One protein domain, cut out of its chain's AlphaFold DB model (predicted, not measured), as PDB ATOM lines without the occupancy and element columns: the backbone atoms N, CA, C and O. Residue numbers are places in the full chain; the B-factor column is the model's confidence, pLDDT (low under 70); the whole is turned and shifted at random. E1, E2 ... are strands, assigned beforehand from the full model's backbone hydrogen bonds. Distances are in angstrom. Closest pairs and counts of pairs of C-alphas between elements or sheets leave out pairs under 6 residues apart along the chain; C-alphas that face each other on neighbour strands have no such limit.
ATOM      1  N   TYR A  35      35.200  85.495 187.799       96.56
ATOM      2  CA  TYR A  35      34.653  86.149 186.615       96.56
ATOM      3  C   TYR A  35      33.169  86.449 186.815       96.56
ATOM      4  O   TYR A  35      32.417  85.584 187.258       96.56
ATOM      5  N   LEU A  36      32.747  87.662 186.465       97.31
ATOM      6  CA  LEU A  36      31.344  88.073 186.437       97.31
ATOM      7  C   LEU A  36      30.724  87.710 185.092       97.31
ATOM      8  O   LEU A  36      31.194  88.201 184.067       97.31
ATOM      9  N   ILE A  37      29.646  86.928 185.079       98.19
ATOM     10  CA  ILE A  37      28.926  86.613 183.839       98.19
ATOM     11  C   ILE A  37      28.081  87.812 183.422       98.19
ATOM     12  O   ILE A  37      27.191  88.247 184.150       98.19
ATOM     13  N   ARG A  38      28.348  88.345 182.231       97.94
ATOM     14  CA  ARG A  38      27.631  89.492 181.660       97.94
ATOM     15  C   ARG A  38      26.538  89.072 180.695       97.94
ATOM     16  O   ARG A  38      25.511  89.735 180.611       97.94
ATOM     17  N   LYS A  39      26.772  87.997 179.945       97.88
ATOM     18  CA  LYS A  39      25.859  87.532 178.902       97.88
ATOM     19  C   LYS A  39      26.053  86.046 178.662       97.88
ATOM     20  O   LYS A  39      27.182  85.572 178.646       97.88
ATOM     21  N   VAL A  40      24.959  85.342 178.409       97.81
ATOM     22  CA  VAL A  40      24.972  83.964 177.917       97.81
ATOM     23  C   VAL A  40      24.128  83.928 176.652       97.81
ATOM     24  O   VAL A  40      22.997  84.410 176.646       97.81
ATOM     25  N   LYS A  41      24.688  83.406 175.564       97.25
ATOM     26  CA  LYS A  41      23.975  83.138 174.312       97.25
ATOM     27  C   LYS A  41      23.999  81.643 174.034       97.25
ATOM     28  O   LYS A  41      24.935  80.952 174.421       97.25
ATOM     29  N   SER A  42      22.992  81.176 173.317       96.06
ATOM     30  CA  SER A  42      22.925  79.826 172.768       96.06
ATOM     31  C   SER A  42      23.089  79.922 171.253       96.06
ATOM     32  O   SER A  42      22.328  80.649 170.620       96.06
ATOM     33  N   VAL A  43      24.054  79.199 170.685       96.56
ATOM     34  CA  VAL A  43      24.312  79.125 169.237       96.56
ATOM     35  C   VAL A  43      24.504  77.656 168.882       96.56
ATOM     36  O   VAL A  43      25.417  77.028 169.409       96.56
ATOM     37  N   ASN A  44      23.632  77.091 168.041       95.06
ATOM     38  CA  ASN A  44      23.632  75.662 167.697       95.06
ATOM     39  C   ASN A  44      23.759  74.777 168.953       95.06
ATOM     40  O   ASN A  44      22.966  74.924 169.890       95.06
ATOM     41  N   ASN A  45      24.768  73.906 169.009       95.12
ATOM     42  CA  ASN A  45      25.037  73.025 170.144       95.12
ATOM     43  C   ASN A  45      25.984  73.633 171.202       95.12
ATOM     44  O   ASN A  45      26.609  72.908 171.969       95.12
ATOM     45  N   TRP A  46      26.102  74.962 171.262       96.94
ATOM     46  CA  TRP A  46      27.073  75.653 172.112       96.94
ATOM     47  C   TRP A  46      26.437  76.782 172.929       96.94
ATOM     48  O   TRP A  46      25.485  77.449 172.509       96.94
ATOM     49  N   TYR A  47      26.999  77.022 174.108       97.69
ATOM     50  CA  TYR A  47      26.833  78.245 174.874       97.69
ATOM     51  C   TYR A  47      28.030  79.167 174.650       97.69
ATOM     52  O   TYR A  47      29.185  78.757 174.740       97.69
ATOM     53  N   VAL A  48      27.733  80.443 174.409       98.12
ATOM     54  CA  VAL A  48      28.715  81.526 174.343       98.12
ATOM     55  C   VAL A  48      28.514  82.410 175.562       98.12
ATOM     56  O   VAL A  48      27.508  83.118 175.680       98.12
ATOM     57  N   ILE A  49      29.467  82.357 176.479       98.44
ATOM     58  CA  ILE A  49      29.421  83.038 177.766       98.44
ATOM     59  C   ILE A  49      30.401  84.207 177.721       98.44
ATOM     60  O   ILE A  49      31.603  84.021 177.559       98.44
ATOM     61  N   TYR A  50      29.887  85.420 177.889       98.31
ATOM     62  CA  TYR A  50      30.703  86.617 178.028       98.31
ATOM     63  C   TYR A  50      30.876  86.921 179.507       98.31
ATOM     64  O   TYR A  50      29.887  87.111 180.227       98.31
ATOM     65  N   ALA A  51      32.123  86.986 179.955       98.00
ATOM     66  CA  ALA A  51      32.454  87.232 181.346       98.00
ATOM     67  C   ALA A  51      33.496  88.344 181.489       98.00
ATOM     68  O   ALA A  51      34.322  88.550 180.606       98.00
ATOM     69  N   THR A  52      33.474  89.060 182.610       97.38
ATOM     70  CA  THR A  52      34.448  90.116 182.910       97.38
ATOM     71  C   THR A  52      35.246  89.779 184.156       97.38
ATOM     72  O   THR A  52      34.671  89.358 185.162       97.38
ATOM     73  N   LYS A  53      36.555  90.025 184.113       95.25
ATOM     74  CA  LYS A  53      37.442  89.988 185.281       95.25
ATOM     75  C   LYS A  53      38.366  91.196 185.208       95.25
ATOM     76  O   LYS A  53      39.113  91.325 184.241       95.25
ATOM     77  N   LYS A  54      38.322  92.042 186.243       89.56
ATOM     78  CA  LYS A  54      38.961  93.369 186.236       89.56
ATOM     79  C   LYS A  54      38.514  94.134 184.975       89.56
ATOM     80  O   LYS A  54      37.311  94.192 184.726       89.56
ATOM     81  N   ASP A  55      39.455  94.601 184.165       89.94
ATOM     82  CA  ASP A  55      39.196  95.411 182.966       89.94
ATOM     83  C   ASP A  55      39.164  94.592 181.666       89.94
ATOM     84  O   ASP A  55      39.192  95.145 180.570       89.94
ATOM     85  N   SER A  56      39.127  93.259 181.760       94.81
ATOM     86  CA  SER A  56      39.150  92.370 180.593       94.81
ATOM     87  C   SER A  56      37.823  91.644 180.394       94.81
ATOM     88  O   SER A  56      37.209  91.155 181.351       94.81
ATOM     89  N   VAL A  57      37.420  91.530 179.127       96.81
ATOM     90  CA  VAL A  57      36.255  90.769 178.665       96.81
ATOM     91  C   VAL A  57      36.728  89.443 178.071       96.81
ATOM     92  O   VAL A  57      37.698  89.388 177.320       96.81
ATOM     93  N   TYR A  58      36.035  88.364 178.414       97.62
ATOM     94  CA  TYR A  58      36.347  87.001 178.002       97.62
ATOM     95  C   TYR A  58      35.139  86.405 177.290       97.62
ATOM     96  O   TYR A  58      34.021  86.492 177.802       97.62
ATOM     97  N   LYS A  59      35.369  85.770 176.138       97.81
ATOM     98  CA  LYS A  59      34.375  84.975 175.411       97.81
ATOM     99  C   LYS A  59      34.690  83.500 175.609       97.81
ATOM    100  O   LYS A  59      35.712  83.011 175.133       97.81
ATOM    101  N   ILE A  60      33.829  82.821 176.352       97.81
ATOM    102  CA  ILE A  60      33.999  81.433 176.768       97.81
ATOM    103  C   ILE A  60      32.997  80.579 175.989       97.81
ATOM    104  O   ILE A  60      31.802  80.872 175.992       97.81
ATOM    105  N   ILE A  61      33.485  79.547 175.315       97.38
ATOM    106  CA  ILE A  61      32.705  78.628 174.491       97.38
ATOM    107  C   ILE A  61      32.575  77.304 175.244       97.38
ATOM    108  O   ILE A  61      33.576  76.714 175.649       97.38
ATOM    109  N   VAL A  62      31.339  76.856 175.460       95.69
ATOM    110  CA  VAL A  62      31.023  75.623 176.197       95.69
ATOM    111  C   VAL A  62      30.023  74.810 175.391       95.69
ATOM    112  O   VAL A  62      29.011  75.350 174.950       95.69
ATOM    113  N   GLN A  63      30.281  73.522 175.192       94.62
ATOM    114  CA  GLN A  63      29.341  72.648 174.497       94.62
ATOM    115  C   GLN A  63      28.084  72.437 175.348       94.62
ATOM    116  O   GLN A  63      28.152  72.326 176.575       94.62
ATOM    117  N   LYS A  64      26.919  72.400 174.704       93.31
ATOM    118  CA  LYS A  64      25.687  71.968 175.359       93.31
ATOM    119  C   LYS A  64      25.768  70.467 175.585       93.31
ATOM    120  O   LYS A  64      26.017  69.700 174.662       93.31
ATOM    121  N   GLU A  65      25.508  70.065 176.815       85.62
ATOM    122  CA  GLU A  65      25.443  68.667 177.218       85.62
ATOM    123  C   GLU A  65      24.249  68.494 178.153       85.62
ATOM    124  O   GLU A  65      23.873  69.433 178.867       85.62
ATOM    125  N   ASN A  66      23.658  67.296 178.162       74.25
ATOM    126  CA  ASN A  66      22.681  66.945 179.185       74.25
ATOM    127  C   ASN A  66      23.394  66.890 180.534       74.25
ATOM    128  O   ASN A  66      24.334  66.125 180.735       74.25
ATOM    129  N   THR A  67      22.941  67.738 181.452       69.38
ATOM    130  CA  THR A  67      23.561  67.900 182.774       69.38
ATOM    131  C   THR A  67      22.972  66.956 183.820       69.38
ATOM    132  O   THR A  67      23.412  66.985 184.963       69.38
ATOM    133  N   ASP A  68      22.040  66.081 183.427       68.44
ATOM    134  CA  ASP A  68      21.293  65.186 184.323       68.44
ATOM    135  C   ASP A  68      22.187  64.179 185.066       68.44
ATOM    136  O   ASP A  68      21.829  63.700 186.138       68.44
ATOM    137  N   THR A  69      23.373  63.881 184.532       65.50
ATOM    138  CA  THR A  69      24.369  62.988 185.151       65.50
ATOM    139  C   THR A  69      25.504  63.733 185.856       65.50
ATOM    140  O   THR A  69      26.372  63.107 186.463       65.50
ATOM    141  N   LEU A  70      25.529  65.068 185.791       70.06
ATOM    142  CA  LEU A  70      26.592  65.888 186.364       70.06
ATOM    143  C   LEU A  70      26.194  66.382 187.757       70.06
ATOM    144  O   LEU A  70      25.051  66.770 187.987       70.06
ATOM    145  N   SER A  71      27.154  66.432 188.688       81.25
ATOM    146  CA  SER A  71      26.977  67.055 190.009       81.25
ATOM    147  C   SER A  71      26.857  68.574 189.877       81.25
ATOM    148  O   SER A  71      27.780  69.331 190.186       81.25
ATOM    149  N   CYS A  72      25.715  69.015 189.360       89.25
ATOM    150  CA  CYS A  72      25.484  70.402 189.053       89.25
ATOM    151  C   CYS A  72      25.306  71.216 190.326       89.25
ATOM    152  O   CYS A  72      24.301  71.069 191.017       89.25
ATOM    153  N   ARG A  73      26.266  72.093 190.643       90.06
ATOM    154  CA  ARG A  73      26.152  72.935 191.843       90.06
ATOM    155  C   ARG A  73      25.097  74.008 191.652       90.06
ATOM    156  O   ARG A  73      24.321  74.289 192.557       90.06
ATOM    157  N   GLU A  74      25.098  74.628 190.479       92.69
ATOM    158  CA  GLU A  74      24.112  75.630 190.097       92.69
ATOM    159  C   GLU A  74      24.127  75.877 188.588       92.69
ATOM    160  O   GLU A  74      25.129  75.646 187.912       92.69
ATOM    161  N   LYS A  75      23.026  76.420 188.062       94.06
ATOM    162  CA  LYS A  75      23.000  76.950 186.698       94.06
ATOM    163  C   LYS A  75      23.807  78.245 186.613       94.06
ATOM    164  O   LYS A  75      23.797  79.060 187.535       94.06
ATOM    165  N   VAL A  76      24.481  78.448 185.486       95.81
ATOM    166  CA  VAL A  76      25.211  79.681 185.186       95.81
ATOM    167  C   VAL A  76      24.212  80.818 184.987       95.81
ATOM    168  O   VAL A  76      23.403  80.787 184.062       95.81
ATOM    169  N   ASN A  77      24.293  81.834 185.843       96.69
ATOM    170  CA  ASN A  77      23.385  82.974 185.846       96.69
ATOM    171  C   ASN A  77      24.108  84.277 185.497       96.69
ATOM    172  O   ASN A  77      25.219  84.548 185.957       96.69
ATOM    173  N   ILE A  78      23.435  85.112 184.705       97.94
ATOM    174  CA  ILE A  78      23.889  86.469 184.388       97.94
ATOM    175  C   ILE A  78      23.906  87.306 185.677       97.94
ATOM    176  O   ILE A  78      23.006  87.202 186.505       97.94
ATOM    177  N   GLY A  79      24.937  88.131 185.855       96.62
ATOM    178  CA  GLY A  79      25.113  88.986 187.032       96.62
ATOM    179  C   GLY A  79      25.799  88.305 188.220       96.62
ATOM    180  O   GLY A  79      26.106  88.980 189.201       96.62
ATOM    181  N   LYS A  80      26.093  86.999 188.137       96.81
ATOM    182  CA  LYS A  80      26.773  86.250 189.199       96.81
ATOM    183  C   LYS A  80      28.259  86.035 188.900       96.81
ATOM    184  O   LYS A  80      28.690  85.993 187.745       96.81
ATOM    185  N   TYR A  81      29.043  85.927 189.971       96.00
ATOM    186  CA  TYR A  81      30.478  85.668 189.927       96.00
ATOM    187  C   TYR A  81      30.775  84.175 190.077       96.00
ATOM    188  O   TYR A  81      30.236  83.524 190.971       96.00
ATOM    189  N   TYR A  82      31.687  83.659 189.255       95.25
ATOM    190  CA  TYR A  82      32.111  82.260 189.273       95.25
ATOM    191  C   TYR A  82      33.624  82.138 189.265       95.25
ATOM    192  O   TYR A  82      34.320  82.941 188.644       95.25
ATOM    193  N   LYS A  83      34.138  81.100 189.928       94.81
ATOM    194  CA  LYS A  83      35.553  80.751 189.856       94.81
ATOM    195  C   LYS A  83      35.770  79.830 188.658       94.81
ATOM    196  O   LYS A  83      35.387  78.669 188.722       94.81
ATOM    197  N   LEU A  84      36.360  80.343 187.583       94.06
ATOM    198  CA  LEU A  84      36.504  79.629 186.313       94.06
ATOM    199  C   LEU A  84      37.971  79.363 186.003       94.06
ATOM    200  O   LEU A  84      38.798  80.259 186.127       94.06
ATOM    201  N   ILE A  85      38.306  78.157 185.569       93.38
ATOM    202  CA  ILE A  85      39.624  77.861 185.000       93.38
ATOM    203  C   ILE A  85      39.486  77.990 183.488       93.38
ATOM    204  O   ILE A  85      38.787  77.190 182.871       93.38
ATOM    205  N   LEU A  86      40.059  79.048 182.915       94.12
ATOM    206  CA  LEU A  86      39.964  79.317 181.481       94.12
ATOM    207  C   LEU A  86      41.188  78.766 180.752       94.12
ATOM    208  O   LEU A  86      42.317  79.059 181.147       94.12
ATOM    209  N   HIS A  87      40.946  78.053 179.658       93.00
ATOM    210  CA  HIS A  87      41.963  77.587 178.720       93.00
ATOM    211  C   HIS A  87      41.881  78.430 177.455       93.00
ATOM    212  O   HIS A  87      40.797  78.643 176.915       93.00
ATOM    213  N   SER A  88      43.015  78.972 177.029       91.62
ATOM    214  CA  SER A  88      43.099  79.881 175.884       91.62
ATOM    215  C   SER A  88      43.223  79.066 174.606       91.62
ATOM    216  O   SER A  88      44.137  78.254 174.492       91.62
ATOM    217  N   ARG A  89      42.364  79.316 173.612       88.19
ATOM    218  CA  ARG A  89      42.452  78.626 172.318       88.19
ATOM    219  C   ARG A  89      43.741  78.970 171.570       88.19
ATOM    220  O   ARG A  89      44.265  78.132 170.845       88.19
ATOM    221  N   LYS A  90      44.268  80.185 171.764       85.56
ATOM    222  CA  LYS A  90      45.565  80.603 171.213       85.56
ATOM    223  C   LYS A  90      46.760  79.908 171.871       85.56
ATOM    224  O   LYS A  90      47.725  79.602 171.172       85.56
ATOM    225  N   LYS A  91      46.733  79.700 173.193       85.25
ATOM    226  CA  LYS A  91      47.842  79.065 173.934       85.25
ATOM    227  C   LYS A  91      47.815  77.544 173.841       85.25
ATOM    228  O   LYS A  91      48.877  76.951 173.671       85.25
ATOM    229  N   ASP A  92      46.614  76.971 173.862       84.00
ATOM    230  CA  ASP A  92      46.352  75.534 173.813       84.00
ATOM    231  C   ASP A  92      45.584  75.193 172.515       84.00
ATOM    232  O   ASP A  92      44.390  74.865 172.540       84.00
ATOM    233  N   PRO A  93      46.229  75.345 171.342       80.88
ATOM    234  CA  PRO A  93      45.610  75.038 170.061       80.88
ATOM    235  C   PRO A  93      45.309  73.536 169.938       80.88
ATOM    236  O   PRO A  93      45.979  72.712 170.567       80.88
ATOM    237  N   PRO A  94      44.338  73.152 169.091       76.81
ATOM    238  CA  PRO A  94      44.075  71.745 168.824       76.81
ATOM    239  C   PRO A  94      45.320  71.092 168.221       76.81
ATOM    240  O   PRO A  94      46.046  71.721 167.450       76.81
ATOM    241  N   SER A  95      45.565  69.828 168.552       79.56
ATOM    242  CA  SER A  95      46.691  69.067 168.015       79.56
ATOM    243  C   SER A  95      46.223  67.954 167.089       79.56
ATOM    244  O   SER A  95      45.290  67.230 167.433       79.56
ATOM    245  N   LEU A  96      46.922  67.760 165.973       71.94
ATOM    246  CA  LEU A  96      46.782  66.583 165.119       71.94
ATOM    247  C   LEU A  96      48.012  65.700 165.329       71.94
ATOM    248  O   LEU A  96      49.137  66.156 165.146       71.94
ATOM    249  N   ASN A  97      47.805  64.456 165.766       77.50
ATOM    250  CA  ASN A  97      48.887  63.517 166.100       77.50
ATOM    251  C   ASN A  97      49.909  64.093 167.104       77.50
ATOM    252  O   ASN A  97      51.114  63.914 166.956       77.50
ATOM    253  N   GLY A  98      49.433  64.841 168.106       77.62
ATOM    254  CA  GLY A  98      50.281  65.485 169.119       77.62
ATOM    255  C   GLY A  98      50.999  66.758 168.651       77.62
ATOM    256  O   GLY A  98      51.614  67.438 169.469       77.62
ATOM    257  N   ILE A  99      50.887  67.132 167.372       78.19
ATOM    258  CA  ILE A  99      51.455  68.373 166.840       78.19
ATOM    259  C   ILE A  99      50.398  69.482 166.940       78.19
ATOM    260  O   ILE A  99      49.342  69.362 166.316       78.19
ATOM    261  N   PRO A 100      50.636  70.561 167.709       76.62
ATOM    262  CA  PRO A 100      49.692  71.667 167.825       76.62
ATOM    263  C   PRO A 100      49.527  72.387 166.482       76.62
ATOM    264  O   PRO A 100      50.490  72.919 165.929       76.62
ATOM    265  N   ILE A 101      48.294  72.459 165.984       72.50
ATOM    266  CA  ILE A 101      47.940  73.201 164.774       72.50
ATOM    267  C   ILE A 101      47.795  74.669 165.155       72.50
ATOM    268  O   ILE A 101      46.777  75.101 165.696       72.50
ATOM    269  N   ARG A 102      48.840  75.448 164.883       69.69
ATOM    270  CA  ARG A 102      48.825  76.895 165.097       69.69
ATOM    271  C   ARG A 102      48.479  77.628 163.799       69.69
ATOM    272  O   ARG A 102      48.907  77.188 162.733       69.69
ATOM    273  N   PRO A 103      47.773  78.768 163.882       65.69
ATOM    274  CA  PRO A 103      47.730  79.724 162.786       65.69
ATOM    275  C   PRO A 103      49.133  80.004 162.244       65.69
ATOM    276  O   PRO A 103      50.024  80.331 163.030       65.69
ATOM    277  N   MET A 104      49.319  79.970 160.923       62.19
ATOM    278  CA  MET A 104      50.551  80.487 160.307       62.19
ATOM    279  C   MET A 104      50.653  82.015 160.438       62.19
ATOM    280  O   MET A 104      51.755  82.556 160.420       62.19
ATOM    281  N   ASN A 105      49.525  82.709 160.630       61.50
ATOM    282  CA  ASN A 105      49.474  84.151 160.831       61.50
ATOM    283  C   ASN A 105      48.381  84.522 161.846       61.50
ATOM    284  O   ASN A 105      47.214  84.153 161.701       61.50
ATOM    285  N   SER A 106      48.749  85.264 162.892       57.09
ATOM    286  CA  SER A 106      47.815  85.700 163.937       57.09
ATOM    287  C   SER A 106      46.847  86.794 163.482       57.09
ATOM    288  O   SER A 106      45.864  87.040 164.177       57.09
ATOM    289  N   LEU A 107      47.138  87.461 162.358       60.22
ATOM    290  CA  LEU A 107      46.253  88.453 161.739       60.22
ATOM    291  C   LEU A 107      45.111  87.804 160.941       60.22
ATOM    292  O   LEU A 107      44.046  88.406 160.825       60.22
ATOM    293  N   ASP A 108      45.311  86.573 160.460       57.84
ATOM    294  CA  ASP A 108      44.367  85.902 159.559       57.84
ATOM    295  C   ASP A 108      43.295  85.095 160.307       57.84
ATOM    296  O   ASP A 108      42.212  84.858 159.776       57.84
ATOM    297  N   ILE A 109      43.538  84.710 161.568       63.41
ATOM    298  CA  ILE A 109      42.559  83.939 162.349       63.41
ATOM    299  C   ILE A 109      41.722  84.861 163.225       63.41
ATOM    300  O   ILE A 109      42.011  85.109 164.400       63.41
ATOM    301  N   GLN A 110      40.632  85.336 162.628       78.62
ATOM    302  CA  GLN A 110      39.537  85.944 163.372       78.62
ATOM    303  C   GLN A 110      38.613  84.890 163.973       78.62
ATOM    304  O   GLN A 110      37.983  85.176 164.982       78.62
ATOM    305  N   CYS A 111      38.542  83.688 163.401       87.50
ATOM    306  CA  CYS A 111      37.471  82.747 163.682       87.50
ATOM    307  C   CYS A 111      37.956  81.295 163.783       87.50
ATOM    308  O   CYS A 111      38.951  80.911 163.173       87.50
ATOM    309  N   TYR A 112      37.288  80.508 164.626       86.94
ATOM    310  CA  TYR A 112      37.609  79.111 164.902       86.94
ATOM    311  C   TYR A 112      36.377  78.249 164.675       86.94
ATOM    312  O   TYR A 112      35.329  78.497 165.279       86.94
ATOM    313  N   GLN A 113      36.535  77.203 163.870       88.62
ATOM    314  CA  GLN A 113      35.517  76.183 163.676       88.62
ATOM    315  C   GLN A 113      35.478  75.228 164.880       88.62
ATOM    316  O   GLN A 113      36.521  74.783 165.368       88.62
ATOM    317  N   TYR A 114      34.273  74.955 165.380       86.31
ATOM    318  CA  TYR A 114      34.018  74.053 166.512       86.31
ATOM    319  C   TYR A 114      33.273  72.785 166.084       86.31
ATOM    320  O   TYR A 114      33.476  71.732 166.683       86.31
ATOM    321  N   ASP A 115      32.449  72.879 165.041       87.88
ATOM    322  CA  ASP A 115      31.825  71.755 164.344       87.88
ATOM    323  C   ASP A 115      31.569  72.131 162.872       87.88
ATOM    324  O   ASP A 115      31.956  73.212 162.423       87.88
ATOM    325  N   GLU A 116      30.933  71.245 162.107       87.75
ATOM    326  CA  GLU A 116      30.689  71.429 160.669       87.75
ATOM    327  C   GLU A 116      29.922  72.716 160.327       87.75
ATOM    328  O   GLU A 116      30.095  73.256 159.237       87.75
ATOM    329  N   VAL A 117      29.106  73.234 161.253       91.44
ATOM    330  CA  VAL A 117      28.194  74.364 161.009       91.44
ATOM    331  C   VAL A 117      28.416  75.547 161.954       91.44
ATOM    332  O   VAL A 117      27.756  76.579 161.818       91.44
ATOM    333  N   THR A 118      29.309  75.410 162.934       91.81
ATOM    334  CA  THR A 118      29.510  76.393 163.997       91.81
ATOM    335  C   THR A 118      30.936  76.902 164.014       91.81
ATOM    336  O   THR A 118      31.903  76.172 164.244       91.81
ATOM    337  N   GLU A 119      31.036  78.216 163.880       93.06
ATOM    338  CA  GLU A 119      32.271  78.964 163.953       93.06
ATOM    339  C   GLU A 119      32.109  80.128 164.934       93.06
ATOM    340  O   GLU A 119      31.057  80.768 165.020       93.06
ATOM    341  N   PHE A 120      33.164  80.410 165.695       93.88
ATOM    342  CA  PHE A 120      33.202  81.546 166.605       93.88
ATOM    343  C   PHE A 120      34.395  82.431 166.314       93.88
ATOM    344  O   PHE A 120      35.528  81.963 166.261       93.88
ATOM    345  N   CYS A 121      34.136  83.732 166.224       92.81
ATOM    346  CA  CYS A 121      35.169  84.734 166.024       92.81
ATOM    347  C   CYS A 121      35.581  85.434 167.318       92.81
ATOM    348  O   CYS A 121      34.760  85.611 168.227       92.81
ATOM    349  N   ILE A 122      36.841  85.858 167.393       93.19
ATOM    350  CA  ILE A 122      37.278  86.897 168.323       93.19
ATOM    351  C   ILE A 122      36.582  88.215 167.961       93.19
ATOM    352  O   ILE A 122      36.173  88.430 166.822       93.19
ATOM    353  N   GLU A 123      36.434  89.108 168.934       93.75
ATOM    354  CA  GLU A 123      35.713  90.374 168.769       93.75
ATOM    355  C   GLU A 123      36.621  91.527 169.251       93.75
ATOM    356  O   GLU A 123      36.404  92.073 170.334       93.75
ATOM    357  N   PRO A 124      37.670  91.912 168.488       91.19
ATOM    358  CA  PRO A 124      38.670  92.882 168.952       91.19
ATOM    359  C   PRO A 124      38.086  94.260 169.276       91.19
ATOM    360  O   PRO A 124      38.539  94.916 170.210       91.19
ATOM    361  N   ARG A 125      37.038  94.675 168.547       91.56
ATOM    362  CA  ARG A 125      36.303  95.928 168.803       91.56
ATOM    363  C   ARG A 125      35.632  95.955 170.181       91.56
ATOM    364  O   ARG A 125      35.448  97.029 170.735       91.56
ATOM    365  N   GLU A 126      35.345  94.783 170.743       92.06
ATOM    366  CA  GLU A 126      34.775  94.596 172.084       92.06
ATOM    367  C   GLU A 126      35.856  94.244 173.130       92.06
ATOM    368  O   GLU A 126      35.548  93.833 174.249       92.06
ATOM    369  N   GLY A 127      37.142  94.349 172.770       93.12
ATOM    370  CA  GLY A 127      38.267  94.000 173.642       93.12
ATOM    371  C   GLY A 127      38.511  92.493 173.803       93.12
ATOM    372  O   GLY A 127      39.237  92.087 174.711       93.12
ATOM    373  N   ILE A 128      37.925  91.654 172.942       94.69
ATOM    374  CA  ILE A 128      38.036  90.191 173.004       94.69
ATOM    375  C   ILE A 128      39.028  89.721 171.944       94.69
ATOM    376  O   ILE A 128      38.708  89.633 170.761       94.69
ATOM    377  N   TYR A 129      40.236  89.379 172.385       91.31
ATOM    378  CA  TYR A 129      41.340  88.983 171.505       91.31
ATOM    379  C   TYR A 129      41.599  87.474 171.486       91.31
ATOM    380  O   TYR A 129      42.561  87.035 170.859       91.31
ATOM    381  N   ASP A 130      40.786  86.679 172.178       92.25
ATOM    382  CA  ASP A 130      40.914  85.224 172.238       92.25
ATOM    383  C   ASP A 130      39.569  84.569 172.574       92.25
ATOM    384  O   ASP A 130      38.667  85.217 173.113       92.25
ATOM    385  N   LEU A 131      39.458  83.280 172.263       94.25
ATOM    386  CA  LEU A 131      38.375  82.419 172.708       94.25
ATOM    387  C   LEU A 131      38.876  81.509 173.817       94.25
ATOM    388  O   LEU A 131      40.009  81.030 173.789       94.25
ATOM    389  N   TYR A 132      38.002  81.244 174.775       95.62
ATOM    390  CA  TYR A 132      38.331  80.426 175.927       95.62
ATOM    391  C   TYR A 132      37.395  79.232 176.027       95.62
ATOM    392  O   TYR A 132      36.223  79.329 175.679       95.62
ATOM    393  N   SER A 133      37.892  78.131 176.569       95.06
ATOM    394  CA  SER A 133      37.071  77.041 177.097       95.06
ATOM    395  C   SER A 133      37.266  76.941 178.609       95.06
ATOM    396  O   SER A 133      38.141  77.592 179.190       95.06
ATOM    397  N   THR A 134      36.418  76.172 179.283       94.06
ATOM    398  CA  THR A 134      36.550  75.916 180.718       94.06
ATOM    399  C   THR A 134      35.944  74.570 181.074       94.06
ATOM    400  O   THR A 134      34.888  74.218 180.565       94.06
ATOM    401  N   GLU A 135      36.579  73.850 181.992       91.50
ATOM    402  CA  GLU A 135      36.009  72.643 182.606       91.50
ATOM    403  C   GLU A 135      35.129  72.974 183.821       91.50
ATOM    404  O   GLU A 135      34.384  72.134 184.319       91.50
ATOM    405  N   SER A 136      35.189  74.219 184.312       93.62
ATOM    406  CA  SER A 136      34.398  74.667 185.464       93.62
ATOM    407  C   SER A 136      32.902  74.789 185.144       93.62
ATOM    408  O   SER A 136      32.088  74.895 186.065       93.62
ATOM    409  N   ILE A 137      32.542  74.799 183.856       93.88
ATOM    410  CA  ILE A 137      31.169  74.838 183.352       93.88
ATOM    411  C   ILE A 137      31.008  73.736 182.302       93.88
ATOM    412  O   ILE A 137      31.793  73.673 181.362       93.88
ATOM    413  N   LYS A 138      29.959  72.920 182.427       92.88
ATOM    414  CA  LYS A 138      29.514  71.972 181.393       92.88
ATOM    415  C   LYS A 138      28.059  72.248 181.044       92.88
ATOM    416  O   LYS A 138      27.229  72.393 181.942       92.88
ATOM    417  N   GLY A 139      27.736  72.380 179.758       92.00
ATOM    418  CA  GLY A 139      26.436  72.908 179.349       92.00
ATOM    419  C   GLY A 139      26.166  74.277 179.987       92.00
ATOM    420  O   GLY A 139      26.975  75.197 179.881       92.00
ATOM    421  N   ASN A 140      25.029  74.414 180.673       91.19
ATOM    422  CA  ASN A 140      24.682  75.612 181.448       91.19
ATOM    423  C   ASN A 140      24.924  75.442 182.955       91.19
ATOM    424  O   ASN A 140      24.390  76.214 183.753       91.19
ATOM    425  N   CYS A 141      25.700  74.435 183.346       94.56
ATOM    426  CA  CYS A 141      25.897  74.046 184.724       94.56
ATOM    427  C   CYS A 141      27.306  74.386 185.220       94.56
ATOM    428  O   CYS A 141      28.303  74.006 184.611       94.56
ATOM    429  N   TYR A 142      27.391  75.051 186.370       94.31
ATOM    430  CA  TYR A 142      28.637  75.286 187.083       94.31
ATOM    431  C   TYR A 142      28.976  74.110 188.007       94.31
ATOM    432  O   TYR A 142      28.197  73.739 188.889       94.31
ATOM    433  N   LEU A 143      30.177  73.557 187.829       91.44
ATOM    434  CA  LEU A 143      30.672  72.395 188.575       91.44
ATOM    435  C   LEU A 143      31.577  72.781 189.756       91.44
ATOM    436  O   LEU A 143      31.753  71.997 190.689       91.44
TER     437      LEU A 143
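AT A GLANCE: This is residues 35 to 143 of the 150 residues of an uncharacterized protein of Chitinophaga ginsengisoli (UniProt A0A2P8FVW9). With little regular structure overall, a strongly twisted mixed sheet, order E4 E1 E2 E3 E8 E5, curls like part of a barrel, and a small hairpin, E6 and E7, lies beyond it. Loops 64 to 80 and 89 to 110 reach opposite far ends. The 109 printed residues have no named helix and eight named strands, E1 to E8, holding 41 residues: all strand. The whole is compact, radius of gyration of the C-alphas 14.3 A, spanning 40 by 33 by 23 A.

HOW THE PARTS SIT: E1, residues 35 to 43, E2, 46 to 53, and E3, 56 to 63, form a meander, successive antiparallel neighbours, with N 41 and O 48, and N 49 and O 60, each 2.8 A apart, within hydrogen-bond range. E4, 81 to 83, antiparallel to E1 with N 35 and O 82 at 2.8 A, completes a Greek key, its fourth strand pairing with its first. E8, 131 to 134, is parallel to E3, N 132 to O 59 2.9 A, and antiparallel to E5, 86 to 88, N 87 to O 133 2.9 A. E6, 111 to 113, and E7, 119 to 121, form a hairpin, N 112 to O 120 2.8 A.

IN THESE COORDINATES: E1 begins at C-alpha 35 (34.653, 86.149, 186.615) and spans 21.4 A; E3 spans 22.9 A. E8 ends at C-alpha 134 (36.550, 75.916, 180.718).

THE WHOLE: The printed part has no cut. Links E3 to E4 and E5 to E6 are long. Residues 67 to 69 and 102 to 109 have pLDDT under 70.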